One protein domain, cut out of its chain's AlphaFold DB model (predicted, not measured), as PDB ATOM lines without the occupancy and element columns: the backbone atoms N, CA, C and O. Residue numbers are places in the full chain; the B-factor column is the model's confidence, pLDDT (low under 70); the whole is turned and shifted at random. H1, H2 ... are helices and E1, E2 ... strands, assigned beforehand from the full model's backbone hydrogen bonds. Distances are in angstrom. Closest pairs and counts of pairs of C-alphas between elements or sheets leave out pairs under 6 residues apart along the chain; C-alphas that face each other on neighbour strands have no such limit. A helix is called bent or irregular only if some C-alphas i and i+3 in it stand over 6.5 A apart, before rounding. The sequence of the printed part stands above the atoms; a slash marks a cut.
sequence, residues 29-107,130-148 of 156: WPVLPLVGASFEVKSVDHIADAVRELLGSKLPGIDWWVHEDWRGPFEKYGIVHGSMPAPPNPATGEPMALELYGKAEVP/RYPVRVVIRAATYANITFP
ATOM      1  N   TRP A  29      15.606 -99.206  60.848       85.62
ATOM      2  CA  TRP A  29      14.694 -99.229  59.710       85.62
ATOM      3  C   TRP A  29      13.892 -97.932  59.648       85.62
ATOM      4  O   TRP A  29      13.341 -97.506  60.665       85.62
ATOM      5  N   PRO A  30      13.784 -97.289  58.475       86.38
ATOM      6  CA  PRO A  30      13.066 -96.031  58.347       86.38
ATOM      7  C   PRO A  30      11.565 -96.208  58.594       86.38
ATOM      8  O   PRO A  30      10.923 -97.109  58.054       86.38
ATOM      9  N   VAL A  31      10.980 -95.278  59.344       91.06
ATOM     10  CA  VAL A  31       9.532 -95.195  59.566       91.06
ATOM     11  C   VAL A  31       8.932 -94.263  58.523       91.06
ATOM     12  O   VAL A  31       8.665 -93.085  58.768       91.06
ATOM     13  N   LEU A  32       8.744 -94.802  57.318       92.12
ATOM     14  CA  LEU A  32       8.335 -94.038  56.134       92.12
ATOM     15  C   LEU A  32       7.088 -93.153  56.330       92.12
ATOM     16  O   LEU A  32       7.111 -92.030  55.832       92.12
ATOM     17  N   PRO A  33       6.032 -93.560  57.070       95.50
ATOM     18  CA  PRO A  33       4.873 -92.691  57.301       95.50
ATOM     19  C   PRO A  33       5.185 -91.381  58.040       95.50
ATOM     20  O   PRO A  33       4.400 -90.432  57.954       95.50
ATOM     21  N   LEU A  34       6.296 -91.331  58.781       95.19
ATOM     22  CA  LEU A  34       6.731 -90.157  59.531       95.19
ATOM     23  C   LEU A  34       7.698 -89.278  58.737       95.19
ATOM     24  O   LEU A  34       7.661 -88.065  58.905       95.19
ATOM     25  N   VAL A  35       8.542 -89.841  57.871       91.88
ATOM     26  CA  VAL A  35       9.526 -89.057  57.103       91.88
ATOM     27  C   VAL A  35       8.812 -88.056  56.187       91.88
ATOM     28  O   VAL A  35       7.976 -88.420  55.365       91.88
ATOM     29  N   GLY A  36       9.123 -86.767  56.343       91.88
ATOM     30  CA  GLY A  36       8.473 -85.667  55.627       91.88
ATOM     31  C   GLY A  36       7.109 -85.251  56.190       91.88
ATOM     32  O   GLY A  36       6.564 -84.232  55.761       91.88
ATOM     33  N   ALA A  37       6.559 -85.980  57.167       97.06
ATOM     34  CA  ALA A  37       5.366 -85.543  57.876       97.06
ATOM     35  C   ALA A  37       5.659 -84.273  58.686       97.06
ATOM     36  O   ALA A  37       6.802 -83.973  59.034       97.06
ATOM     37  N   SER A  38       4.615 -83.504  58.983       96.88
ATOM     38  CA  SER A  38       4.766 -82.238  59.690       96.88
ATOM     39  C   SER A  38       3.654 -82.008  60.688       96.88
ATOM     40  O   SER A  38       2.526 -82.434  60.449       96.88
ATOM     41  N   PHE A  39       3.960 -81.249  61.729       96.19
ATOM     42  CA  PHE A  39       3.003 -80.785  62.724       96.19
ATOM     43  C   PHE A  39       3.243 -79.312  63.048       96.19
ATOM     44  O   PHE A  39       4.292 -78.748  62.725       96.19
ATOM     45  N   GLU A  40       2.246 -78.684  63.659       95.06
ATOM     46  CA  GLU A  40       2.325 -77.301  64.109       95.06
ATOM     47  C   GLU A  40       2.622 -77.252  65.608       95.06
ATOM     48  O   GLU A  40       1.986 -77.928  66.417       95.06
ATOM     49  N   VAL A  41       3.582 -76.415  65.985       91.25
ATOM     50  CA  VAL A  41       3.893 -76.103  67.377       91.25
ATOM     51  C   VAL A  41       3.339 -74.719  67.685       91.25
ATOM     52  O   VAL A  41       3.749 -73.737  67.066       91.25
ATOM     53  N   LYS A  42       2.414 -74.638  68.646       92.00
ATOM     54  CA  LYS A  42       1.758 -73.387  69.076       92.00
ATOM     55  C   LYS A  42       2.456 -72.718  70.258       92.00
ATOM     56  O   LYS A  42       2.361 -71.510  70.443       92.00
ATOM     57  N   SER A  43       3.152 -73.514  71.052       90.00
ATOM     58  CA  SER A  43       4.022 -73.104  72.144       90.00
ATOM     59  C   SER A  43       5.000 -74.240  72.412       90.00
ATOM     60  O   SER A  43       4.801 -75.366  71.957       90.00
ATOM     61  N   VAL A  44       6.055 -73.968  73.164       86.12
ATOM     62  CA  VAL A  44       7.017 -75.005  73.538       86.12
ATOM     63  C   VAL A  44       6.395 -76.125  74.384       86.12
ATOM     64  O   VAL A  44       6.685 -77.293  74.156       86.12
ATOM     65  N   ASP A  45       5.453 -75.791  75.269       88.94
ATOM     66  CA  ASP A  45       4.726 -76.773  76.088       88.94
ATOM     67  C   ASP A  45       3.790 -77.667  75.253       88.94
ATOM     68  O   ASP A  45       3.442 -78.766  75.667       88.94
ATOM     69  N   HIS A  46       3.423 -77.231  74.045       92.12
ATOM     70  CA  HIS A  46       2.562 -77.974  73.120       92.12
ATOM     71  C   HIS A  46       3.318 -79.029  72.291       92.12
ATOM     72  O   HIS A  46       2.687 -79.826  71.598       92.12
ATOM     73  N   ILE A  47       4.658 -79.053  72.306       92.44
ATOM     74  CA  ILE A  47       5.434 -79.949  71.428       92.44
ATOM     75  C   ILE A  47       5.087 -81.417  71.695       92.44
ATOM     76  O   ILE A  47       4.860 -82.164  70.745       92.44
ATOM     77  N   ALA A  48       5.001 -81.825  72.963       92.19
ATOM     78  CA  ALA A  48       4.745 -83.219  73.312       92.19
ATOM     79  C   ALA A  48       3.374 -83.710  72.847       92.19
ATOM     80  O   ALA A  48       3.270 -84.807  72.291       92.19
ATOM     81  N   ASP A  49       2.342 -82.885  73.004       93.06
ATOM     82  CA  ASP A  49       1.005 -83.219  72.524       93.06
ATOM     83  C   ASP A  49       0.957 -83.250  70.993       93.06
ATOM     84  O   ASP A  49       0.423 -84.200  70.425       93.06
ATOM     85  N   ALA A  50       1.614 -82.307  70.310       95.19
ATOM     86  CA  ALA A  50       1.679 -82.298  68.849       95.19
ATOM     87  C   ALA A  50       2.416 -83.519  68.270       95.19
ATOM     88  O   ALA A  50       2.008 -84.074  67.248       95.19
ATOM     89  N   VAL A  51       3.490 -83.972  68.931       95.06
ATOM     90  CA  VAL A  51       4.176 -85.220  68.573       95.06
ATOM     91  C   VAL A  51       3.252 -86.412  68.816       95.06
ATOM     92  O   VAL A  51       3.118 -87.252  67.930       95.06
ATOM     93  N   ARG A  52       2.558 -86.478  69.960       93.38
ATOM     94  CA  ARG A  52       1.608 -87.564  70.251       93.38
ATOM     95  C   ARG A  52       0.489 -87.633  69.207       93.38
ATOM     96  O   ARG A  52       0.163 -88.723  68.741       93.38
ATOM     97  N   GLU A  53      -0.061 -86.492  68.798       94.88
ATOM     98  CA  GLU A  53      -1.066 -86.399  67.732       94.88
ATOM     99  C   GLU A  53      -0.521 -86.876  66.381       94.88
ATOM    100  O   GLU A  53      -1.169 -87.677  65.699       94.88
ATOM    101  N   LEU A  54       0.690 -86.442  66.006       96.12
ATOM    102  CA  LEU A  54       1.350 -86.904  64.786       96.12
ATOM    103  C   LEU A  54       1.519 -88.428  64.797       96.12
ATOM    104  O   LEU A  54       1.170 -89.091  63.818       96.12
ATOM    105  N   LEU A  55       2.045 -88.977  65.893       94.75
ATOM    106  CA  LEU A  55       2.279 -90.410  66.041       94.75
ATOM    107  C   LEU A  55       0.964 -91.192  65.996       94.75
ATOM    108  O   LEU A  55       0.868 -92.161  65.250       94.75
ATOM    109  N   GLY A  56      -0.076 -90.741  66.701       93.44
ATOM    110  CA  GLY A  56      -1.395 -91.379  66.670       93.44
ATOM    111  C   GLY A  56      -2.045 -91.361  65.282       93.44
ATOM    112  O   GLY A  56      -2.728 -92.313  64.906       93.44
ATOM    113  N   SER A  57      -1.800 -90.310  64.493       95.25
ATOM    114  CA  SER A  57      -2.300 -90.200  63.119       95.25
ATOM    115  C   SER A  57      -1.521 -91.069  62.125       95.25
ATOM    116  O   SER A  57      -2.124 -91.694  61.251       95.25
ATOM    117  N   LYS A  58      -0.186 -91.092  62.218       95.94
ATOM    118  CA  LYS A  58       0.688 -91.762  61.239       95.94
ATOM    119  C   LYS A  58       0.978 -93.220  61.564       95.94
ATOM    120  O   LYS A  58       1.256 -93.987  60.648       95.94
ATOM    121  N   LEU A  59       0.907 -93.586  62.837       93.44
ATOM    122  CA  LEU A  59       1.187 -94.918  63.364       93.44
ATOM    123  C   LEU A  59       0.025 -95.359  64.272       93.44
ATOM    124  O   LEU A  59       0.193 -95.486  65.490       93.44
ATOM    125  N   PRO A  60      -1.180 -95.547  63.699       91.38
ATOM    126  CA  PRO A  60      -2.361 -95.879  64.480       91.38
ATOM    127  C   PRO A  60      -2.213 -97.246  65.151       91.38
ATOM    128  O   PRO A  60      -1.616 -98.172  64.605       91.38
ATOM    129  N   GLY A  61      -2.826 -97.392  66.327       86.62
ATOM    130  CA  GLY A  61      -2.817 -98.657  67.064       86.62
ATOM    131  C   GLY A  61      -1.603 -98.861  67.970       86.62
ATOM    132  O   GLY A  61      -1.422 -99.968  68.460       86.62
ATOM    133  N   ILE A  62      -0.824 -97.811  68.236       86.69
ATOM    134  CA  ILE A  62       0.211 -97.774  69.275       86.69
ATOM    135  C   ILE A  62      -0.133 -96.630  70.238       86.69
ATOM    136  O   ILE A  62      -0.437 -95.525  69.789       86.69
ATOM    137  N   ASP A  63      -0.123 -96.893  71.548       84.69
ATOM    138  CA  ASP A  63      -0.285 -95.848  72.567       84.69
ATOM    139  C   ASP A  63       1.097 -95.343  73.008       84.69
ATOM    140  O   ASP A  63       1.819 -95.999  73.766       84.69
ATOM    141  N   TRP A  64       1.483 -94.194  72.447       85.44
ATOM    142  CA  TRP A  64       2.817 -93.611  72.567       85.44
ATOM    143  C   TRP A  64       2.983 -92.803  73.852       85.44
ATOM    144  O   TRP A  64       2.355 -91.752  74.039       85.44
ATOM    145  N   TRP A  65       3.922 -93.225  74.699       82.06
ATOM    146  CA  TRP A  65       4.374 -92.409  75.818       82.06
ATOM    147  C   TRP A  65       5.460 -91.425  75.373       82.06
ATOM    148  O   TRP A  65       6.639 -91.753  75.275       82.06
ATOM    149  N   VAL A  66       5.057 -90.170  75.192       83.06
ATOM    150  CA  VAL A  66       5.962 -89.042  74.941       83.06
ATOM    151  C   VAL A  66       6.291 -88.335  76.263       83.06
ATOM    152  O   VAL A  66       5.374 -87.831  76.912       83.06
ATOM    153  N   HIS A  67       7.564 -88.332  76.679       76.12
ATOM    154  CA  HIS A  67       8.039 -87.734  77.944       76.12
ATOM    155  C   HIS A  67       9.261 -86.812  77.783       76.12
ATOM    156  O   HIS A  67       9.836 -86.368  78.775       76.12
ATOM    157  N   GLU A  68       9.652 -86.542  76.544       76.81
ATOM    158  CA  GLU A  68      10.829 -85.744  76.212       76.81
ATOM    159  C   GLU A  68      10.615 -84.262  76.542       76.81
ATOM    160  O   GLU A  68       9.581 -83.676  76.203       76.81
ATOM    161  N   ASP A  69      11.621 -83.639  77.159       82.44
ATOM    162  CA  ASP A  69      11.664 -82.187  77.327       82.44
ATOM    163  C   ASP A  69      12.393 -81.542  76.144       82.44
ATOM    164  O   ASP A  69      13.622 -81.443  76.089       82.44
ATOM    165  N   TRP A  70      11.608 -81.066  75.179       86.50
ATOM    166  CA  TRP A  70      12.134 -80.375  74.006       86.50
ATOM    167  C   TRP A  70      12.363 -78.882  74.208       86.50
ATOM    168  O   TRP A  70      12.810 -78.231  73.264       86.50
ATOM    169  N   ARG A  71      12.106 -78.309  75.392       83.69
ATOM    170  CA  ARG A  71      12.145 -76.851  75.568       83.69
ATOM    171  C   ARG A  71      13.484 -76.244  75.182       83.69
ATOM    172  O   ARG A  71      13.545 -75.395  74.295       83.69
ATOM    173  N   GLY A  72      14.563 -76.725  75.795       79.69
ATOM    174  CA  GLY A  72      15.918 -76.239  75.524       79.69
ATOM    175  C   GLY A  72      16.349 -76.433  74.062       79.69
ATOM    176  O   GLY A  72      16.702 -75.451  73.401       79.69
ATOM    177  N   PRO A  73      16.320 -77.669  73.521       80.75
ATOM    178  CA  PRO A  73      16.701 -77.933  72.133       80.75
ATOM    179  C   PRO A  73      15.865 -77.162  71.107       80.75
ATOM    180  O   PRO A  73      16.411 -76.656  70.122       80.75
ATOM    181  N   PHE A  74      14.558 -77.029  71.336       84.31
ATOM    182  CA  PHE A  74      13.661 -76.358  70.406       84.31
ATOM    183  C   PHE A  74      13.850 -74.840  70.412       84.31
ATOM    184  O   PHE A  74      13.982 -74.247  69.345       84.31
ATOM    185  N   GLU A  75      13.940 -74.206  71.583       81.94
ATOM    186  CA  GLU A  75      14.196 -72.760  71.683       81.94
ATOM    187  C   GLU A  75      15.586 -72.383  71.137       81.94
ATOM    188  O   GLU A  75      15.761 -71.308  70.565       81.94
ATOM    189  N   LYS A  76      16.583 -73.270  71.273       78.56
ATOM    190  CA  LYS A  76      17.961 -72.997  70.835       78.56
ATOM    191  C   LYS A  76      18.214 -73.306  69.358       78.56
ATOM    192  O   LYS A  76      18.961 -72.580  68.705       78.56
ATOM    193  N   TYR A  77      17.631 -74.384  68.837       81.00
ATOM    194  CA  TYR A  77      17.971 -74.919  67.513       81.00
ATOM    195  C   TYR A  77      16.759 -75.146  66.603       81.00
ATOM    196  O   TYR A  77      16.937 -75.475  65.428       81.00
ATOM    197  N   GLY A  78      15.535 -74.994  67.115       84.38
ATOM    198  CA  GLY A  78      14.312 -75.313  66.378       84.38
ATOM    199  C   GLY A  78      14.221 -76.793  66.018       84.38
ATOM    200  O   GLY A  78      13.747 -77.122  64.932       84.38
ATOM    201  N   ILE A  79      14.729 -77.687  66.870       88.00
ATOM    202  CA  ILE A  79      14.723 -79.133  66.620       88.00
ATOM    203  C   ILE A  79      13.860 -79.868  67.638       88.00
ATOM    204  O   ILE A  79      13.818 -79.508  68.811       88.00
ATOM    205  N   VAL A  80      13.216 -80.929  67.168       89.88
ATOM    206  CA  VAL A  80      12.552 -81.942  67.987       89.88
ATOM    207  C   VAL A  80      13.320 -83.229  67.748       89.88
ATOM    208  O   VAL A  80      13.268 -83.773  66.651       89.88
ATOM    209  N   HIS A  81      14.094 -83.663  68.734       89.44
ATOM    210  CA  HIS A  81      14.856 -84.905  68.674       89.44
ATOM    211  C   HIS A  81      14.546 -85.718  69.918       89.44
ATOM    212  O   HIS A  81      14.674 -85.175  71.014       89.44
ATOM    213  N   GLY A  82      14.105 -86.958  69.766       85.31
ATOM    214  CA  GLY A  82      13.744 -87.789  70.908       85.31
ATOM    215  C   GLY A  82      13.686 -89.264  70.559       85.31
ATOM    216  O   GLY A  82      13.479 -89.620  69.394       85.31
ATOM    217  N   SER A  83      13.825 -90.077  71.601       84.44
ATOM    218  CA  SER A  83      13.798 -91.533  71.544       84.44
ATOM    219  C   SER A  83      12.606 -92.025  72.351       84.44
ATOM    220  O   SER A  83      12.464 -91.733  73.537       84.44
ATOM    221  N   MET A  84      11.694 -92.741  71.704       86.12
ATOM    222  CA  MET A  84      10.484 -93.251  72.346       86.12
ATOM    223  C   MET A  84      10.455 -94.771  72.248       86.12
ATOM    224  O   MET A  84      10.721 -95.300  71.173       86.12
ATOM    225  N   PRO A  85      10.071 -95.502  73.305       83.81
ATOM    226  CA  PRO A  85       9.885 -96.944  73.212       83.81
ATOM    227  C   PRO A  85       8.934 -97.322  72.073       83.81
ATOM    228  O   PRO A  85       7.853 -96.745  71.937       83.81
ATOM    229  N   ALA A  86       9.329 -98.304  71.269       85.56
ATOM    230  CA  ALA A  86       8.543 -98.836  70.165       85.56
ATOM    231  C   ALA A  86       8.183-100.310  70.419       85.56
ATOM    232  O   ALA A  86       8.788-100.960  71.276       85.56
ATOM    233  N   PRO A  87       7.182-100.866  69.706       86.31
ATOM    234  CA  PRO A  87       6.917-102.296  69.779       86.31
ATOM    235  C   PRO A  87       8.182-103.085  69.410       86.31
ATOM    236  O   PRO A  87       8.935-102.622  68.551       86.31
ATOM    237  N   PRO A  88       8.415-104.263  70.011       83.44
ATOM    238  CA  PRO A  88       9.572-105.083  69.674       83.44
ATOM    239  C   PRO A  88       9.530-105.528  68.209       83.44
ATOM    240  O   PRO A  88       8.467-105.579  67.580       83.44
ATOM    241  N   ASN A  89      10.694-105.877  67.666       82.31
ATOM    242  CA  ASN A  89      10.808-106.390  66.308       82.31
ATOM    243  C   ASN A  89       9.950-107.665  66.171       82.31
ATOM    244  O   ASN A  89      10.178-108.628  66.903       82.31
ATOM    245  N   PRO A  90       8.982-107.728  65.239       80.88
ATOM    246  CA  PRO A  90       8.090-108.881  65.127       80.88
ATOM    247  C   PRO A  90       8.800-110.166  64.676       80.88
ATOM    248  O   PRO A  90       8.273-111.252  64.901       80.88
ATOM    249  N   ALA A  91       9.965-110.061  64.029       82.50
ATOM    250  CA  ALA A  91      10.726-111.210  63.543       82.50
ATOM    251  C   ALA A  91      11.692-111.776  64.595       82.50
ATOM    252  O   ALA A  91      11.879-112.989  64.653       82.50
ATOM    253  N   THR A  92      12.311-110.916  65.408       80.75
ATOM    254  CA  THR A  92      13.359-111.315  66.370       80.75
ATOM    255  C   THR A  92      12.916-111.224  67.830       80.75
ATOM    256  O   THR A  92      13.541-111.824  68.696       80.75
ATOM    257  N   GLY A  93      11.832-110.500  68.119       80.19
ATOM    258  CA  GLY A  93      11.378-110.194  69.477       80.19
ATOM    259  C   GLY A  93      12.242-109.162  70.203       80.19
ATOM    260  O   GLY A  93      11.978-108.865  71.367       80.19
ATOM    261  N   GLU A  94      13.263-108.612  69.544       78.75
ATOM    262  CA  GLU A  94      14.190-107.664  70.158       78.75
ATOM    263  C   GLU A  94      13.488-106.343  70.512       78.75
ATOM    264  O   GLU A  94      12.644-105.871  69.739       78.75
ATOM    265  N   PRO A  95      13.837-105.717  71.651       79.81
ATOM    266  CA  PRO A  95      13.368-104.378  71.989       79.81
ATOM    267  C   PRO A  95      13.720-103.366  70.895       79.81
ATOM    268  O   PRO A  95      14.787-103.445  70.288       79.81
ATOM    269  N   MET A  96      12.835-102.395  70.662       82.38
ATOM    270  CA  MET A  96      13.090-101.306  69.721       82.38
ATOM    271  C   MET A  96      12.713 -99.949  70.311       82.38
ATOM    272  O   MET A  96      11.804 -99.840  71.136       82.38
ATOM    273  N   ALA A  97      13.364 -98.903  69.815       86.25
ATOM    274  CA  ALA A  97      12.975 -97.516  70.015       86.25
ATOM    275  C   ALA A  97      12.634 -96.855  68.673       86.25
ATOM    276  O   ALA A  97      13.171 -97.209  67.624       86.25
ATOM    277  N   LEU A  98      11.718 -95.892  68.711       89.38
ATOM    278  CA  LEU A  98      11.486 -94.914  67.665       89.38
ATOM    279  C   LEU A  98      12.387 -93.709  67.930       89.38
ATOM    280  O   LEU A  98      12.111 -92.914  68.828       89.38
ATOM    281  N   GLU A  99      13.403 -93.542  67.096       88.81
ATOM    282  CA  GLU A  99      14.177 -92.307  67.018       88.81
ATOM    283  C   GLU A  99      13.483 -91.349  66.054       88.81
ATOM    284  O   GLU A  99      13.175 -91.710  64.913       88.81
ATOM    285  N   LEU A 100      13.230 -90.121  66.502       89.69
ATOM    286  CA  LEU A 100      12.549 -89.089  65.729       89.69
ATOM    287  C   LEU A 100      13.413 -87.836  65.658       89.69
ATOM    288  O   LEU A 100      13.800 -87.293  66.687       89.69
ATOM    289  N   TYR A 101      13.633 -87.316  64.451       91.56
ATOM    290  CA  TYR A 101      14.273 -86.022  64.231       91.56
ATOM    291  C   TYR A 101      13.404 -85.122  63.348       91.56
ATOM    292  O   TYR A 101      13.176 -85.381  62.162       91.56
ATOM    293  N   GLY A 102      12.937 -84.023  63.931       91.56
ATOM    294  CA  GLY A 102      12.166 -82.967  63.295       91.56
ATOM    295  C   GLY A 102      12.871 -81.620  63.367       91.56
ATOM    296  O   GLY A 102      13.565 -81.301  64.331       91.56
ATOM    297  N   LYS A 103      12.668 -80.802  62.335       90.25
ATOM    298  CA  LYS A 103      13.231 -79.455  62.241       90.25
ATOM    299  C   LYS A 103      12.143 -78.441  61.927       90.25
ATOM    300  O   LYS A 103      11.379 -78.623  60.978       90.25
ATOM    301  N   ALA A 104      12.102 -77.373  62.711       89.88
ATOM    302  CA  ALA A 104      11.251 -76.224  62.481       89.88
ATOM    303  C   ALA A 104      11.589 -75.579  61.131       89.88
ATOM    304  O   ALA A 104      12.745 -75.263  60.831       89.88
ATOM    305  N   GLU A 105      10.566 -75.356  60.317       87.50
ATOM    306  CA  GLU A 105      10.623 -74.501  59.139       87.50
ATOM    307  C   GLU A 105      10.533 -73.053  59.608       87.50
ATOM    308  O   GLU A 105       9.516 -72.378  59.476       87.50
ATOM    309  N   VAL A 106      11.611 -72.583  60.230       68.19
ATOM    310  CA  VAL A 106      11.744 -71.169  60.565       68.19
ATOM    311  C   VAL A 106      11.999 -70.427  59.247       68.19
ATOM    312  O   VAL A 106      12.957 -70.780  58.546       68.19
ATOM    313  N   PRO A 107      11.212 -69.402  58.871       52.28
ATOM    314  CA  PRO A 107      11.666 -68.480  57.841       52.28
ATOM    315  C   PRO A 107      12.984 -67.895  58.346       52.28
ATOM    316  O   PRO A 107      13.015 -67.319  59.431       52.28
ATOM    317  N   ARG A 130       9.113 -67.819  66.514       73.06
ATOM    318  CA  ARG A 130       7.775 -67.237  66.428       73.06
ATOM    319  C   ARG A 130       6.775 -68.362  66.234       73.06
ATOM    320  O   ARG A 130       6.866 -69.101  65.260       73.06
ATOM    321  N   TYR A 131       5.837 -68.459  67.163       82.06
ATOM    322  CA  TYR A 131       4.722 -69.388  67.081       82.06
ATOM    323  C   TYR A 131       3.542 -68.772  66.301       82.06
ATOM    324  O   TYR A 131       3.372 -67.549  66.335       82.06
ATOM    325  N   PRO A 132       2.701 -69.590  65.643       89.38
ATOM    326  CA  PRO A 132       2.898 -71.021  65.425       89.38
ATOM    327  C   PRO A 132       4.041 -71.293  64.436       89.38
ATOM    328  O   PRO A 132       4.281 -70.510  63.519       89.38
ATOM    329  N   VAL A 133       4.744 -72.411  64.619       89.50
ATOM    330  CA  VAL A 133       5.814 -72.845  63.712       89.50
ATOM    331  C   VAL A 133       5.566 -74.266  63.234       89.50
ATOM    332  O   VAL A 133       5.193 -75.150  64.006       89.50
ATOM    333  N   ARG A 134       5.790 -74.496  61.941       93.56
ATOM    334  CA  ARG A 134       5.712 -75.829  61.349       93.56
ATOM    335  C   ARG A 134       7.009 -76.582  61.606       93.56
ATOM    336  O   ARG A 134       8.083 -76.068  61.314       93.56
ATOM    337  N   VAL A 135       6.917 -77.809  62.097       93.81
ATOM    338  CA  VAL A 135       8.046 -78.738  62.233       93.81
ATOM    339  C   VAL A 135       7.879 -79.842  61.208       93.81
ATOM    340  O   VAL A 135       6.806 -80.432  61.113       93.81
ATOM    341  N   VAL A 136       8.930 -80.127  60.442       95.31
ATOM    342  CA  VAL A 136       8.962 -81.238  59.485       95.31
ATOM    343  C   VAL A 136       9.890 -82.318  60.007       95.31
ATOM    344  O   VAL A 136      11.054 -82.044  60.308       95.31
ATOM    345  N   ILE A 137       9.386 -83.544  60.080       95.69
ATOM    346  CA  ILE A 137      10.178 -84.727  60.390       95.69
ATOM    347  C   ILE A 137      11.134 -84.980  59.230       95.69
ATOM    348  O   ILE A 137      10.723 -85.217  58.094       95.69
ATOM    349  N   ARG A 138      12.430 -84.893  59.512       90.19
ATOM    350  CA  ARG A 138      13.495 -85.144  58.536       90.19
ATOM    351  C   ARG A 138      13.959 -86.590  58.586       90.19
ATOM    352  O   ARG A 138      14.356 -87.113  57.554       90.19
ATOM    353  N   ALA A 139      13.846 -87.232  59.745       87.94
ATOM    354  CA  ALA A 139      14.115 -88.648  59.878       87.94
ATOM    355  C   ALA A 139      13.289 -89.279  60.999       87.94
ATOM    356  O   ALA A 139      12.955 -88.628  61.990       87.94
ATOM    357  N   ALA A 140      12.966 -90.553  60.811       91.62
ATOM    358  CA  ALA A 140      12.325 -91.390  61.805       91.62
ATOM    359  C   ALA A 140      12.771 -92.835  61.579       91.62
ATOM    360  O   ALA A 140      12.683 -93.314  60.444       91.62
ATOM    361  N   THR A 141      13.237 -93.521  62.617       90.25
ATOM    362  CA  THR A 141      13.716 -94.906  62.511       90.25
ATOM    363  C   THR A 141      13.261 -95.744  63.689       90.25
ATOM    364  O   THR A 141      13.348 -95.295  64.827       90.25
ATOM    365  N   TYR A 142      12.839 -96.980  63.422       89.31
ATOM    366  CA  TYR A 142      12.850 -98.022  64.440       89.31
ATOM    367  C   TYR A 142      14.266 -98.559  64.546       89.31
ATOM    368  O   TYR A 142      14.810 -98.989  63.533       89.31
ATOM    369  N   ALA A 143      14.854 -98.528  65.732       83.94
ATOM    370  CA  ALA A 143      16.185 -99.059  65.979       83.94
ATOM    371  C   ALA A 143      16.137-100.100  67.097       83.94
ATOM    372  O   ALA A 143      15.418 -99.915  68.077       83.94
ATOM    373  N   ASN A 144      16.923-101.171  66.975       77.00
ATOM    374  CA  ASN A 144      17.094-102.202  68.012       77.00
ATOM    375  C   ASN A 144      17.971-101.741  69.196       77.00
ATOM    376  O   ASN A 144      18.496-102.555  69.953       77.00
ATOM    377  N   ILE A 145      18.153-100.429  69.333       66.44
ATOM    378  CA  ILE A 145      18.886 -99.790  70.410       66.44
ATOM    379  C   ILE A 145      17.994 -98.765  71.100       66.44
ATOM    380  O   ILE A 145      17.315 -97.974  70.454       66.44
ATOM    381  N   THR A 146      18.038 -98.755  72.423       53.81
ATOM    382  CA  THR A 146      17.421 -97.751  73.299       53.81
ATOM    383  C   THR A 146      18.452 -96.688  73.689       53.81
ATOM    384  O   THR A 146      18.563 -96.329  74.858       53.81
ATOM    385  N   PHE A 147      19.285 -96.236  72.741       45.03
ATOM    386  CA  PHE A 147      20.304 -95.215  72.999       45.03
ATOM    387  C   PHE A 147      19.783 -93.828  72.604       45.03
ATOM    388  O   PHE A 147      19.911 -93.450  71.436       45.03
ATOM    389  N   PRO A 148      19.274 -93.019  73.550       42.16
ATOM    390  CA  PRO A 148      18.998 -91.620  73.274       42.16
ATOM    391  C   PRO A 148      20.316 -90.910  72.941       42.16
ATOM    392  O   PRO A 148      21.214 -90.793  73.775       42.16
TER     393      PRO A 148
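Overview. This is residues 29 to 107 and 130 to 148 of the 156 residues of an uncharacterized protein of Methylibium petroleiphilum (strain ATCC BAA-1232 / LMG 22953 / PM1) (UniProt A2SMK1). A four-stranded antiparallel sheet is curled like part of a barrel, with the longer helix, H1, packed chiefly along its edge strand E1 and the short helix H2 beside one end of the other edge strand, E2. The sheet's order is E1 - E4 - E3 - E2, and the long link of residues 59 to 70 joins H1 to H2. The printed part has 98 residues with two named helices and four named strands, along the chain E1 H1 H2 E2 E3 E4, a mixed class of helices and strands. It is compact, with a radius of gyration of the C-alphas of 13.2 A, yet elongated in outline, spanning 44 by 23 by 20 A.

Along the chain. Start in the sheet with its longest strand, E4, residues 133 to 143: find C-alpha 133 at (5.814, -72.845, 63.712) and go 28.3 A to C-alpha 143 at (16.185, -99.059, 65.979). E3, residues 96 to 104, covers 26.2 A, and E2, residues 79 to 86, covers 21.0 A. The short E1 is residues 38 to 41, beginning at C-alpha 38, (4.766, -82.238, 59.690). H1, residues 44 to 58, is 21.7 A long and irregular: C-alphas 45 and 48 are 7.0 A apart. H2 is residues 71 to 77.

Arrangement. Look first at the inner strands E4 and E3, antiparallel at 157 degrees, where N 99 and O 141 are 2.9 A apart, within hydrogen-bond range. E3 and E2 form an antiparallel hairpin; N 98 and O 84 are 2.7 A apart. At the other edge E1 is antiparallel to E4, with N 41 and O 133 at 2.8 A, and it is apart from E2. Residues 29 to 30 also pair, antiparallel, with residues 141 to 142 of E4. H1 is on the sheet at a height of 7.9 A, over E1 and, only just, over E4, on which 3 of its C-alphas fall. It runs along the strands, at 14 degrees to E1 on the local plane; their closest C-alphas, of Val 41 and Ile 47, are 5.8 A apart. H2 is at the sheet's level, with a height of 0.1 A over a local plane fitted to just 6 C-alphas; its closest C-alpha pair with E2, Pro 73 and Ile 79, is 6.0 A apart. H1 touches H2 with residues 44 to 45 alone, about perpendicular at 86 degrees; the closest C-alphas, Val 44 and Arg 71, are 5.8 A apart. In H2 every O i to N i+4 pair is within hydrogen-bond range, in H1 9 of 11.

Size, cuts and confidence. The two C-alphas farthest apart, Thr 92 and Arg 130, are 44.4 A from each other. Residues 108 to 129 are not printed, and C-alphas 107 and 130 are 9.5 A apart across this cut. Of the links printed whole, H1 to H2 is long. The model's mean pLDDT over the printed part is 85.9; look for values under 70 at residues 106 to 107 and 145 to 148.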